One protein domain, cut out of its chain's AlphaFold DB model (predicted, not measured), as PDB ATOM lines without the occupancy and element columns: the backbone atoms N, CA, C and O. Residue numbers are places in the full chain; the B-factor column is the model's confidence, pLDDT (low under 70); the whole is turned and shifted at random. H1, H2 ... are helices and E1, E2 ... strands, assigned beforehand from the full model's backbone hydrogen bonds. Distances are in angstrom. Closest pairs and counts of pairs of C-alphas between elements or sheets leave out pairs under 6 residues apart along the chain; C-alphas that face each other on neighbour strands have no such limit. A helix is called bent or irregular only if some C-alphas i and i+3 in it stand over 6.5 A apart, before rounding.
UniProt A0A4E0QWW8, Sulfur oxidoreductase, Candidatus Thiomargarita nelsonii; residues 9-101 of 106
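AT A GLANCE: This is residues 9 to 101 of the 106 residues of the protein "Sulfur oxidoreductase" of Candidatus Thiomargarita nelsonii (UniProt A0A4E0QWW8). A small sheet of three parallel strands, E1, E2 and E3, has the helix H1 laid along one face, and a second helix, H3, runs side by side with H1. The short helix H2 sits by the strand ends at residues 13, 44 and 86, with H4 beyond it, and a long looping stretch, residues 53 to 71, joins H2 to H3. The printed part has 93 residues, in the order E1, H1, E2, H2, H3, E3, H4; the sheet's order is E1, E2, E3, and the class is mixed, helices and strands. It is compact, with a radius of gyration of the C-alphas of 13.1 A and spans of 38 by 30 by 22 A.

HOW THE PARTS SIT: E1, residues 9 to 13, is an edge strand, parallel to the inner strand E2, residues 39 to 44, at 17 degrees; N 11 and O 41 are 2.9 A apart, within hydrogen-bond range. E2 is parallel at 14 degrees to the other edge strand, E3, residues 83 to 86, with N 85 and O 42 within hydrogen-bond range at 2.8 A. H1, residues 22 to 34, lies over E1 and E2 at a height over the sheet of 9.4 A, along the strands at 12 degrees to E2 on the local plane; H1 and the sheet E1, E2, E3 are two layers, a helix on one face of a sheet. H2, residues 46 to 52, is on the same face, over none of the strands; the closest C-alphas of E1 and H2, those of Asn 13 and Gly 48, are 4.9 A apart. H3, residues 72 to 79, only grazes the sheet and touches H1 at a shallow tilt of 8 degrees, the same way, the closest C-alphas being those of Ala 34 and Tyr 79 at 6.2 A. H4, residues 88 to 93, is not on the sheet but touches H2, about perpendicular at 78 degrees, the C-alphas of Asp 46 and Ser 90 being closest at 5.0 A. H4 is apart from H1 and H3. E1, H1, E2 and E2, H2, H3, E3 are strand-helix-strand units, parallel neighbour strands with helix between, each with a right-handed crossover. Every O i to N i+4 pair is within hydrogen-bond range in H1 and H4, but 0 of 3 in H2, with 4 of 4 O i to N i+3 pairs, and 1 of 4 in H3, with 3 of 5.

IN THESE COORDINATES: E1 begins at C-alpha 9 (23.218, 33.895, -19.312) and spans 12.8 A. H1 spans 18.1 A, E2 17.0 A, H2 12.0 A, H3 10.5 A and E3 10.1 A. H3 is only just irregular, with C-alphas 74 and 77 6.7 A apart. H4 spans 8.7 A and ends at C-alpha 93 (47.472, 37.133, -8.189).

THE WHOLE: The C-alphas of Gln 38 and Ser 61 are the two farthest apart, 39.2 A. The link from H2 to H3 is long, with 19 residues. The printed part has no cut, and no printed residue is under 70 in pLDDT.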
ATOM      1  N   PHE A   9      22.348  34.997 -19.700       95.88
ATOM      2  CA  PHE A   9      23.218  33.895 -19.312       95.88
ATOM      3  C   PHE A   9      24.605  34.408 -18.957       95.88
ATOM      4  O   PHE A   9      25.201  35.209 -19.674       95.88
ATOM      5  N   LEU A  10      25.123  33.914 -17.836       97.44
ATOM      6  CA  LEU A  10      26.495  34.136 -17.416       97.44
ATOM      7  C   LEU A  10      27.214  32.793 -17.339       97.44
ATOM      8  O   LEU A  10      26.862  31.937 -16.524       97.44
ATOM      9  N   TYR A  11      28.253  32.639 -18.149       97.88
ATOM     10  CA  TYR A  11      29.147  31.490 -18.109       97.88
ATOM     11  C   TYR A  11      30.366  31.820 -17.254       97.88
ATOM     12  O   TYR A  11      31.180  32.677 -17.602       97.88
ATOM     13  N   VAL A  12      30.485  31.139 -16.113       98.50
ATOM     14  CA  VAL A  12      31.560  31.376 -15.144       98.50
ATOM     15  C   VAL A  12      32.676  30.354 -15.342       98.50
ATOM     16  O   VAL A  12      32.554  29.182 -14.986       98.50
ATOM     17  N   ASN A  13      33.795  30.822 -15.875       98.62
ATOM     18  CA  ASN A  13      34.983  30.033 -16.157       98.62
ATOM     19  C   ASN A  13      35.987  30.169 -15.009       98.62
ATOM     20  O   ASN A  13      36.506  31.255 -14.774       98.62
ATOM     21  N   ARG A  14      36.262  29.063 -14.298       98.62
ATOM     22  CA  ARG A  14      37.148  29.034 -13.108       98.62
ATOM     23  C   ARG A  14      38.366  28.119 -13.212       98.62
ATOM     24  O   ARG A  14      39.104  27.954 -12.246       98.62
ATOM     25  N   LYS A  15      38.545  27.455 -14.352       98.56
ATOM     26  CA  LYS A  15      39.573  26.425 -14.544       98.56
ATOM     27  C   LYS A  15      40.523  26.821 -15.665       98.56
ATOM     28  O   LYS A  15      40.070  27.327 -16.693       98.56
ATOM     29  N   ALA A  16      41.810  26.534 -15.477       98.31
ATOM     30  CA  ALA A  16      42.826  26.715 -16.509       98.31
ATOM     31  C   ALA A  16      42.512  25.872 -17.765       98.31
ATOM     32  O   ALA A  16      41.932  24.784 -17.644       98.31
ATOM     33  N   PRO A  17      42.903  26.336 -18.966       97.81
ATOM     34  CA  PRO A  17      42.721  25.578 -20.198       97.81
ATOM     35  C   PRO A  17      43.666  24.363 -20.256       97.81
ATOM     36  O   PRO A  17      44.707  24.332 -19.602       97.81
ATOM     37  N   TYR A  18      43.303  23.365 -21.065       97.12
ATOM     38  CA  TYR A  18      44.078  22.153 -21.404       97.12
ATOM     39  C   TYR A  18      44.393  21.151 -20.283       97.12
ATOM     40  O   TYR A  18      44.549  19.972 -20.578       97.12
ATOM     41  N   GLY A  19      44.440  21.559 -19.011       96.12
ATOM     42  CA  GLY A  19      44.582  20.615 -17.890       96.12
ATOM     43  C   GLY A  19      43.327  19.762 -17.662       96.12
ATOM     44  O   GLY A  19      43.394  18.668 -17.111       96.12
ATOM     45  N   THR A  20      42.175  20.267 -18.100       97.56
ATOM     46  CA  THR A  20      40.873  19.590 -18.090       97.56
ATOM     47  C   THR A  20      40.045  20.071 -19.285       97.56
ATOM     48  O   THR A  20      40.350  21.108 -19.875       97.56
ATOM     49  N   VAL A  21      38.978  19.345 -19.628       97.38
ATOM     50  CA  VAL A  21      38.138  19.648 -20.803       97.38
ATOM     51  C   VAL A  21      37.214  20.864 -20.613       97.38
ATOM     52  O   VAL A  21      36.772  21.462 -21.588       97.38
ATOM     53  N   TYR A  22      36.975  21.296 -19.370       98.25
ATOM     54  CA  TYR A  22      35.917  22.261 -19.041       98.25
ATOM     55  C   TYR A  22      36.003  23.604 -19.776       98.25
ATOM     56  O   TYR A  22      34.968  24.186 -20.076       98.25
ATOM     57  N   ALA A  23      37.207  24.104 -20.072       97.81
ATOM     58  CA  ALA A  23      37.361  25.348 -20.829       97.81
ATOM     59  C   ALA A  23      36.846  25.205 -22.273       97.81
ATOM     60  O   ALA A  23      36.165  26.092 -22.778       97.81
ATOM     61  N   LEU A  24      37.142  24.068 -22.913       97.62
ATOM     62  CA  LEU A  24      36.699  23.774 -24.272       97.62
ATOM     63  C   LEU A  24      35.186  23.546 -24.311       97.62
ATOM     64  O   LEU A  24      34.492  24.216 -25.067       97.62
ATOM     65  N   GLU A  25      34.668  22.659 -23.462       97.56
ATOM     66  CA  GLU A  25      33.231  22.354 -23.438       97.56
ATOM     67  C   GLU A  25      32.396  23.569 -23.018       97.56
ATOM     68  O   GLU A  25      31.332  23.807 -23.584       97.56
ATOM     69  N   SER A  26      32.878  24.407 -22.088       97.25
ATOM     70  CA  SER A  26      32.176  25.654 -21.763       97.25
ATOM     71  C   SER A  26      32.107  26.594 -22.964       97.25
ATOM     72  O   SER A  26      31.085  27.253 -23.143       97.25
ATOM     73  N   LEU A  27      33.170  26.679 -23.767       96.81
ATOM     74  CA  LEU A  27      33.192  27.510 -24.967       96.81
ATOM     75  C   LEU A  27      32.230  26.985 -26.039       96.81
ATOM     76  O   LEU A  27      31.568  27.779 -26.703       96.81
ATOM     77  N   GLU A  28      32.083  25.668 -26.171       96.00
ATOM     78  CA  GLU A  28      31.087  25.065 -27.064       96.00
ATOM     79  C   GLU A  28      29.652  25.388 -26.626       96.00
ATOM     80  O   GLU A  28      28.825  25.758 -27.460       96.00
ATOM     81  N   VAL A  29      29.355  25.349 -25.323       95.56
ATOM     82  CA  VAL A  29      28.026  25.731 -24.813       95.56
ATOM     83  C   VAL A  29      27.745  27.221 -25.031       95.56
ATOM     84  O   VAL A  29      26.612  27.577 -25.348       95.56
ATOM     85  N   VAL A  30      28.754  28.089 -24.910       95.81
ATOM     86  CA  VAL A  30      28.627  29.523 -25.227       95.81
ATOM     87  C   VAL A  30      28.247  29.728 -26.692       95.81
ATOM     88  O   VAL A  30      27.320  30.482 -26.969       95.81
ATOM     89  N   LEU A  31      28.912  29.035 -27.624       93.69
ATOM     90  CA  LEU A  31      28.604  29.127 -29.057       93.69
ATOM     91  C   LEU A  31      27.183  28.647 -29.374       93.69
ATOM     92  O   LEU A  31      26.509  29.236 -30.214       93.69
ATOM     93  N   ILE A  32      26.712  27.605 -28.685       92.56
ATOM     94  CA  ILE A  32      25.323  27.153 -28.802       92.56
ATOM     95  C   ILE A  32      24.379  28.222 -28.244       92.56
ATOM     96  O   ILE A  32      23.425  28.575 -28.919       92.56
ATOM     97  N   GLY A  33      24.647  28.760 -27.049       88.56
ATOM     98  CA  GLY A  33      23.815  29.789 -26.419       88.56
ATOM     99  C   GLY A  33      23.693  31.066 -27.253       88.56
ATOM    100  O   GLY A  33      22.608  31.636 -27.328       88.56
ATOM    101  N   ALA A  34      24.776  31.464 -27.924       88.19
ATOM    102  CA  ALA A  34      24.794  32.589 -28.856       88.19
ATOM    103  C   ALA A  34      23.870  32.367 -30.066       88.19
ATOM    104  O   ALA A  34      23.212  33.294 -30.513       88.19
ATOM    105  N   ALA A  35      23.744  31.126 -30.549       91.50
ATOM    106  CA  ALA A  35      22.869  30.790 -31.676       91.50
ATOM    107  C   ALA A  35      21.358  30.850 -31.353       91.50
ATOM    108  O   ALA A  35      20.548  30.676 -32.260       91.50
ATOM    109  N   PHE A  36      20.977  31.052 -30.085       90.50
ATOM    110  CA  PHE A  36      19.585  31.233 -29.643       90.50
ATOM    111  C   PHE A  36      19.241  32.703 -29.340       90.50
ATOM    112  O   PHE A  36      18.288  32.958 -28.602       90.50
ATOM    113  N   ASP A  37      20.044  33.660 -29.820       86.69
ATOM    114  CA  ASP A  37      19.818  35.107 -29.659       86.69
ATOM    115  C   ASP A  37      19.579  35.542 -28.192       86.69
ATOM    116  O   ASP A  37      18.841  36.483 -27.889       86.69
ATOM    117  N   GLN A  38      20.193  34.828 -27.239       90.25
ATOM    118  CA  GLN A  38      20.128  35.152 -25.812       90.25
ATOM    119  C   GLN A  38      21.207  36.175 -25.430       90.25
ATOM    120  O   GLN A  38      22.265  36.248 -26.050       90.25
ATOM    121  N   ASP A  39      20.989  36.925 -24.344       92.69
ATOM    122  CA  ASP A  39      21.997  37.851 -23.814       92.69
ATOM    123  C   ASP A  39      23.091  37.058 -23.074       92.69
ATOM    124  O   ASP A  39      22.943  36.704 -21.897       92.69
ATOM    125  N   VAL A  40      24.175  36.733 -23.783       95.88
ATOM    126  CA  VAL A  40      25.278  35.903 -23.283       95.88
ATOM    127  C   VAL A  40      26.434  36.758 -22.763       95.88
ATOM    128  O   VAL A  40      26.911  37.691 -23.405       95.88
ATOM    129  N   SER A  41      26.937  36.385 -21.589       96.88
ATOM    130  CA  SER A  41      28.117  36.975 -20.959       96.88
ATOM    131  C   SER A  41      29.044  35.898 -20.403       96.88
ATOM    132  O   SER A  41      28.610  34.804 -20.029       96.88
ATOM    133  N   LEU A  42      30.340  36.202 -20.345       98.25
ATOM    134  CA  LEU A  42      31.367  35.315 -19.806       98.25
ATOM    135  C   LEU A  42      32.129  36.032 -18.695       98.25
ATOM    136  O   LEU A  42      32.541  37.176 -18.862       98.25
ATOM    137  N   ALA A  43      32.372  35.334 -17.588       98.50
ATOM    138  CA  ALA A  43      33.272  35.782 -16.532       98.50
ATOM    139  C   ALA A  43      34.420  34.787 -16.362       98.50
ATOM    140  O   ALA A  43      34.193  33.599 -16.121       98.50
ATOM    141  N   PHE A  44      35.649  35.282 -16.454       98.69
ATOM    142  CA  PHE A  44      36.871  34.519 -16.223       98.69
ATOM    143  C   PHE A  44      37.416  34.868 -14.835       98.69
ATOM    144  O   PHE A  44      37.827  36.002 -14.589       98.69
ATOM    145  N   ILE A  45      37.373  33.902 -13.919       98.69
ATOM    146  CA  ILE A  45      37.692  34.062 -12.491       98.69
ATOM    147  C   ILE A  45      38.692  32.971 -12.092       98.69
ATOM    148  O   ILE A  45      38.738  31.916 -12.722       98.69
ATOM    149  N   ASP A  46      39.492  33.189 -11.054       98.75
ATOM    150  CA  ASP A  46      40.529  32.267 -10.588       98.75
ATOM    151  C   ASP A  46      41.434  31.822 -11.750       98.75
ATOM    152  O   ASP A  46      41.936  32.649 -12.506       98.75
ATOM    153  N   ASP A  47      41.631  30.516 -11.947       98.75
ATOM    154  CA  ASP A  47      42.442  29.987 -13.048       98.75
ATOM    155  C   ASP A  47      41.773  30.116 -14.420       98.75
ATOM    156  O   ASP A  47      42.415  29.888 -15.447       98.75
ATOM    157  N   GLY A  48      40.501  30.510 -14.467       98.56
ATOM    158  CA  GLY A  48      39.798  30.804 -15.710       98.56
ATOM    159  C   GLY A  48      40.442  31.937 -16.501       98.56
ATOM    160  O   GLY A  48      40.374  31.927 -17.726       98.56
ATOM    161  N   VAL A  49      41.147  32.865 -15.844       98.56
ATOM    162  CA  VAL A  49      41.830  33.974 -16.532       98.56
ATOM    163  C   VAL A  49      42.898  33.490 -17.522       98.56
ATOM    164  O   VAL A  49      43.144  34.140 -18.537       98.56
ATOM    165  N   TYR A  50      43.478  32.302 -17.301       98.44
ATOM    166  CA  TYR A  50      44.440  31.707 -18.232       98.44
ATOM    167  C   TYR A  50      43.818  31.299 -19.569       98.44
ATOM    168  O   TYR A  50      44.543  31.210 -20.558       98.44
ATOM    169  N   GLN A  51      42.498  31.094 -19.637       98.38
ATOM    170  CA  GLN A  51      41.814  30.772 -20.895       98.38
ATOM    171  C   GLN A  51      41.988  31.889 -21.934       98.38
ATOM    172  O   GLN A  51      42.092  31.610 -23.128       98.38
ATOM    173  N   LEU A  52      42.106  33.140 -21.477       97.44
ATOM    174  CA  LEU A  52      42.264  34.315 -22.328       97.44
ATOM    175  C   LEU A  52      43.719  34.636 -22.685       97.44
ATOM    176  O   LEU A  52      43.940  35.566 -23.454       97.44
ATOM    177  N   LYS A  53      44.722  33.922 -22.160       97.25
ATOM    178  CA  LYS A  53      46.135  34.270 -22.386       97.25
ATOM    179  C   LYS A  53      46.483  34.212 -23.880       97.25
ATOM    180  O   LYS A  53      46.215  33.212 -24.540       97.25
ATOM    181  N   LYS A  54      47.112  35.252 -24.427       95.88
ATOM    182  CA  LYS A  54      47.605  35.257 -25.814       95.88
ATOM    183  C   LYS A  54      48.846  34.379 -25.984       95.88
ATOM    184  O   LYS A  54      49.621  34.189 -25.052       95.88
ATOM    185  N   GLY A  55      49.058  33.885 -27.205       94.00
ATOM    186  CA  GLY A  55      50.270  33.137 -27.559       94.00
ATOM    187  C   GLY A  55      50.325  31.708 -27.012       94.00
ATOM    188  O   GLY A  55      51.419  31.189 -26.810       94.00
ATOM    189  N   GLN A  56      49.175  31.068 -26.773       94.62
ATOM    190  CA  GLN A  56      49.118  29.657 -26.378       94.62
ATOM    191  C   GLN A  56      49.715  28.773 -27.488       94.62
ATOM    192  O   GLN A  56      49.376  28.914 -28.664       94.62
ATOM    193  N   GLN A  57      50.631  27.875 -27.119       94.62
ATOM    194  CA  GLN A  57      51.311  26.955 -28.033       94.62
ATOM    195  C   GLN A  57      50.942  25.516 -27.670       94.62
ATOM    196  O   GLN A  57      51.413  24.978 -26.672       94.62
ATOM    197  N   THR A  58      50.086  24.887 -28.475       95.50
ATOM    198  CA  THR A  58      49.572  23.535 -28.176       95.50
ATOM    199  C   THR A  58      49.827  22.512 -29.268       95.50
ATOM    200  O   THR A  58      49.461  21.353 -29.100       95.50
ATOM    201  N   SER A  59      50.446  22.914 -30.380       93.88
ATOM    202  CA  SER A  59      50.737  22.011 -31.495       93.88
ATOM    203  C   SER A  59      51.648  20.853 -31.066       93.88
ATOM    204  O   SER A  59      52.267  20.877 -30.003       93.88
ATOM    205  N   VAL A  60      51.772  19.841 -31.928       92.19
ATOM    206  CA  VAL A  60      52.686  18.708 -31.703       92.19
ATOM    207  C   VAL A  60      54.155  19.154 -31.677       92.19
ATOM    208  O   VAL A  60      54.960  18.557 -30.975       92.19
ATOM    209  N   SER A  61      54.522  20.202 -32.424       92.81
ATOM    210  CA  SER A  61      55.916  20.652 -32.541       92.81
ATOM    211  C   SER A  61      56.355  21.637 -31.458       92.81
ATOM    212  O   SER A  61      57.554  21.829 -31.273       92.81
ATOM    213  N   SER A  62      55.420  22.286 -30.762       90.12
ATOM    214  CA  SER A  62      55.728  23.358 -29.810       90.12
ATOM    215  C   SER A  62      54.911  23.281 -28.518       90.12
ATOM    216  O   SER A  62      54.778  24.286 -27.828       90.12
ATOM    217  N   GLY A  63      54.307  22.132 -28.206       94.19
ATOM    218  CA  GLY A  63      53.408  22.003 -27.062       94.19
ATOM    219  C   GLY A  63      52.934  20.574 -26.807       94.19
ATOM    220  O   GLY A  63      53.670  19.610 -26.993       94.19
ATOM    221  N   ILE A  64      51.690  20.455 -26.347       94.75
ATOM    222  CA  ILE A  64      51.103  19.210 -25.826       94.75
ATOM    223  C   ILE A  64      50.390  18.348 -26.883       94.75
ATOM    224  O   ILE A  64      49.727  17.375 -26.534       94.75
ATOM    225  N   GLY A  65      50.470  18.702 -28.167       95.94
ATOM    226  CA  GLY A  65      49.801  17.956 -29.238       95.94
ATOM    227  C   GLY A  65      48.269  18.045 -29.228       95.94
ATOM    228  O   GLY A  65      47.606  17.128 -29.704       95.94
ATOM    229  N   MET A  66      47.697  19.140 -28.718       95.25
ATOM    230  CA  MET A  66      46.249  19.391 -28.693       95.25
ATOM    231  C   MET A  66      45.842  20.498 -29.671       95.25
ATOM    232  O   MET A  66      46.593  21.445 -29.925       95.25
ATOM    233  N   LYS A  67      44.612  20.415 -30.197       93.44
ATOM    234  CA  LYS A  67      44.029  21.485 -31.018       93.44
ATOM    235  C   LYS A  67      43.963  22.784 -30.209       93.44
ATOM    236  O   LYS A  67      43.420  22.817 -29.108       93.44
ATOM    237  N   ASP A  68      44.495  23.856 -30.784       94.06
ATOM    238  CA  ASP A  68      44.425  25.192 -30.203       94.06
ATOM    239  C   ASP A  68      43.002  25.760 -30.347       94.06
ATOM    240  O   ASP A  68      42.588  26.132 -31.449       94.06
ATOM    241  N   PHE A  69      42.252  25.816 -29.243       95.38
ATOM    242  CA  PHE A  69      40.924  26.437 -29.186       95.38
ATOM    243  C   PHE A  69      40.947  27.892 -28.691       95.38
ATOM    244  O   PHE A  69      39.915  28.556 -28.721       95.38
ATOM    245  N   SER A  70      42.106  28.436 -28.296       93.44
ATOM    246  CA  SER A  70      42.211  29.811 -27.778       93.44
ATOM    247  C   SER A  70      41.779  30.860 -28.807       93.44
ATOM    248  O   SER A  70      41.270  31.929 -28.469       93.44
ATOM    249  N   LYS A  71      41.929  30.539 -30.097       92.19
ATOM    250  CA  LYS A  71      41.502  31.391 -31.214       92.19
ATOM    251  C   LYS A  71      39.990  31.600 -31.252       92.19
ATOM    252  O   LYS A  71      39.560  32.645 -31.724       92.19
ATOM    253  N   THR A  72      39.207  30.663 -30.725       94.75
ATOM    254  CA  THR A  72      37.745  30.746 -30.718       94.75
ATOM    255  C   THR A  72      37.245  31.885 -29.821       94.75
ATOM    256  O   THR A  72      36.283  32.542 -30.194       94.75
ATOM    257  N   TYR A  73      37.943  32.233 -28.729       94.88
ATOM    258  CA  TYR A  73      37.571  33.397 -27.900       94.88
ATOM    259  C   TYR A  73      37.634  34.732 -28.653       94.88
ATOM    260  O   TYR A  73      36.892  35.649 -28.324       94.88
ATOM    261  N   ARG A  74      38.501  34.852 -29.667       90.69
ATOM    262  CA  ARG A  74      38.547  36.036 -30.544       90.69
ATOM    263  C   ARG A  74      37.401  36.068 -31.545       90.69
ATOM    264  O   ARG A  74      37.020  37.138 -31.991       90.69
ATOM    265  N   ALA A  75      36.894  34.900 -31.925       91.81
ATOM    266  CA  ALA A  75      35.805  34.797 -32.882       91.81
ATOM    267  C   ALA A  75      34.437  35.094 -32.249       91.81
ATOM    268  O   ALA A  75      33.504  35.342 -32.997       91.81
ATOM    269  N   LEU A  76      34.327  35.093 -30.911       93.69
ATOM    270  CA  LEU A  76      33.074  35.308 -30.170       93.69
ATOM    271  C   LEU A  76      32.365  36.628 -30.507       93.69
ATOM    272  O   LEU A  76      31.140  36.649 -30.535       93.69
ATOM    273  N   GLU A  77      33.109  37.686 -30.838       90.06
ATOM    274  CA  GLU A  77      32.531  38.956 -31.311       90.06
ATOM    275  C   GLU A  77      31.700  38.757 -32.591       90.06
ATOM    276  O   GLU A  77      30.637  39.341 -32.738       90.06
ATOM    277  N   GLY A  78      32.112  37.846 -33.480       90.94
ATOM    278  CA  GLY A  78      31.346  37.482 -34.678       90.94
ATOM    279  C   GLY A  78      30.107  36.615 -34.413       90.94
ATOM    280  O   GLY A  78      29.413  36.268 -35.364       90.94
ATOM    281  N   TYR A  79      29.855  36.248 -33.154       91.06
ATOM    282  CA  TYR A  79      28.661  35.537 -32.686       91.06
ATOM    283  C   TYR A  79      27.820  36.414 -31.738       91.06
ATOM    284  O   TYR A  79      27.081  35.875 -30.921       91.06
ATOM    285  N   ASP A  80      27.982  37.743 -31.778       90.69
ATOM    286  CA  ASP A  80      27.306  38.711 -30.896       90.69
ATOM    287  C   ASP A  80      27.584  38.502 -29.388       90.69
ATOM    288  O   ASP A  80      26.844  38.961 -28.513       90.69
ATOM    289  N   VAL A  81      28.699  37.840 -29.048       94.44
ATOM    290  CA  VAL A  81      29.150  37.631 -27.663       94.44
ATOM    291  C   VAL A  81      30.272  38.613 -27.324       94.44
ATOM    292  O   VAL A  81      31.460  38.305 -27.433       94.44
ATOM    293  N   GLU A  82      29.888  39.807 -26.873       93.19
ATOM    294  CA  GLU A  82      30.821  40.915 -26.592       93.19
ATOM    295  C   GLU A  82      31.123  41.112 -25.092       93.19
ATOM    296  O   GLU A  82      32.101  41.757 -24.715       93.19
ATOM    297  N   LYS A  83      30.294  40.545 -24.205       96.50
ATOM    298  CA  LYS A  83      30.357  40.762 -22.748       96.50
ATOM    299  C   LYS A  83      31.320  39.792 -22.065       96.50
ATOM    300  O   LYS A  83      30.902  38.875 -21.352       96.50
ATOM    301  N   LEU A  84      32.614  39.983 -22.308       97.62
ATOM    302  CA  LEU A  84      33.690  39.200 -21.697       97.62
ATOM    303  C   LEU A  84      34.317  39.978 -20.536       97.62
ATOM    304  O   LEU A  84      34.952  41.011 -20.739       97.62
ATOM    305  N   TYR A  85      34.186  39.444 -19.325       98.19
ATOM    306  CA  TYR A  85      34.701  40.041 -18.093       98.19
ATOM    307  C   TYR A  85      35.821  39.198 -17.492       98.19
ATOM    308  O   TYR A  85      35.761  37.969 -17.495       98.19
ATOM    309  N   VAL A  86      36.809  39.857 -16.891       98.38
ATOM    310  CA  VAL A  86      37.880  39.194 -16.140       98.38
ATOM    311  C   VAL A  86      37.895  39.689 -14.699       98.38
ATOM    312  O   VAL A  86      37.736  40.884 -14.444       98.38
ATOM    313  N   ASP A  87      38.099  38.784 -13.743       98.50
ATOM    314  CA  ASP A  87      38.327  39.185 -12.360       98.50
ATOM    315  C   ASP A  87      39.725  39.795 -12.204       98.50
ATOM    316  O   ASP A  87      40.752  39.134 -12.392       98.50
ATOM    317  N   LYS A  88      39.759  41.073 -11.822       98.25
ATOM    318  CA  LYS A  88      40.996  41.832 -11.639       98.25
ATOM    319  C   LYS A  88      41.907  41.194 -10.589       98.25
ATOM    320  O   LYS A  88      43.108  41.094 -10.820       98.25
ATOM    321  N   LYS A  89      41.349  40.725  -9.469       98.56
ATOM    322  CA  LYS A  89      42.140  40.114  -8.394       98.56
ATOM    323  C   LYS A  89      42.817  38.827  -8.875       98.56
ATOM    324  O   LYS A  89      44.012  38.647  -8.666       98.56
ATOM    325  N   SER A  90      42.084  37.977  -9.589       98.69
ATOM    326  CA  SER A  90      42.612  36.742 -10.177       98.69
ATOM    327  C   SER A  90      43.745  36.994 -11.173       98.69
ATOM    328  O   SER A  90      44.695  36.207 -11.217       98.69
ATOM    329  N   MET A  91      43.662  38.080 -11.953       98.50
ATOM    330  CA  MET A  91      44.736  38.529 -12.849       98.50
ATOM    331  C   MET A  91      45.970  38.984 -12.064       98.50
ATOM    332  O   MET A  91      47.074  38.514 -12.341       98.50
ATOM    333  N   GLU A  92      45.785  39.840 -11.056       98.50
ATOM    334  CA  GLU A  92      46.867  40.370 -10.214       98.50
ATOM    335  C   GLU A  92      47.614  39.255  -9.469       98.50
ATOM    336  O   GLU A  92      48.843  39.210  -9.502       98.50
ATOM    337  N   GLU A  93      46.893  38.298  -8.878       98.62
ATOM    338  CA  GLU A  93      47.472  37.133  -8.189       98.62
ATOM    339  C   GLU A  93      48.322  36.242  -9.110       98.62
ATOM    340  O   GLU A  93      49.199  35.518  -8.637       98.62
ATOM    341  N   ARG A  94      48.084  36.298 -10.425       98.44
ATOM    342  CA  ARG A  94      48.808  35.534 -11.457       98.44
ATOM    343  C   ARG A  94      49.830  36.380 -12.222       98.44
ATOM    344  O   ARG A  94      50.462  35.872 -13.145       98.44
ATOM    345  N   GLY A  95      50.001  37.654 -11.855       98.25
ATOM    346  CA  GLY A  95      50.908  38.582 -12.533       98.25
ATOM    347  C   GLY A  95      50.508  38.885 -13.981       98.25
ATOM    348  O   GLY A  95      51.379  39.125 -14.814       98.25
ATOM    349  N   LEU A  96      49.212  38.828 -14.291       98.25
ATOM    350  CA  LEU A  96      48.669  39.105 -15.618       98.25
ATOM    351  C   LEU A  96      48.093  40.518 -15.698       98.25
ATOM    352  O   LEU A  96      47.539  41.054 -14.740       98.25
ATOM    353  N   THR A  97      48.166  41.092 -16.890       97.69
ATOM    354  CA  THR A  97      47.573  42.381 -17.256       97.69
ATOM    355  C   THR A  97      46.585  42.201 -18.406       97.69
ATOM    356  O   THR A  97      46.573  41.166 -19.068       97.69
ATOM    357  N   VAL A  98      45.755  43.206 -18.684       96.00
ATOM    358  CA  VAL A  98      44.822  43.154 -19.828       96.00
ATOM    359  C   VAL A  98      45.563  42.957 -21.157       96.00
ATOM    360  O   VAL A  98      45.060  42.267 -22.040       96.00
ATOM    361  N   ASP A  99      46.796  43.456 -21.276       96.81
ATOM    362  CA  ASP A  99      47.627  43.267 -22.470       96.81
ATOM    363  C   ASP A  99      47.998  41.799 -22.712       96.81
ATOM    364  O   ASP A  99      48.390  41.429 -23.819       96.81
ATOM    365  N   ASP A 100      47.875  40.939 -21.704       97.06
ATOM    366  CA  ASP A 100      48.089  39.504 -21.831       97.06
ATOM    367  C   ASP A 100      46.902  38.764 -22.455       97.06
ATOM    368  O   ASP A 100      47.061  37.607 -22.859       97.06
ATOM    369  N   CYS A 101      45.734  39.399 -22.558       95.81
ATOM    370  CA  CYS A 101      44.530  38.795 -23.108       95.81
ATOM    371  C   CYS A 101      44.567  38.751 -24.647       95.81
ATOM    372  O   CYS A 101      45.031  39.665 -25.326       95.81
TER     373      CYS A 101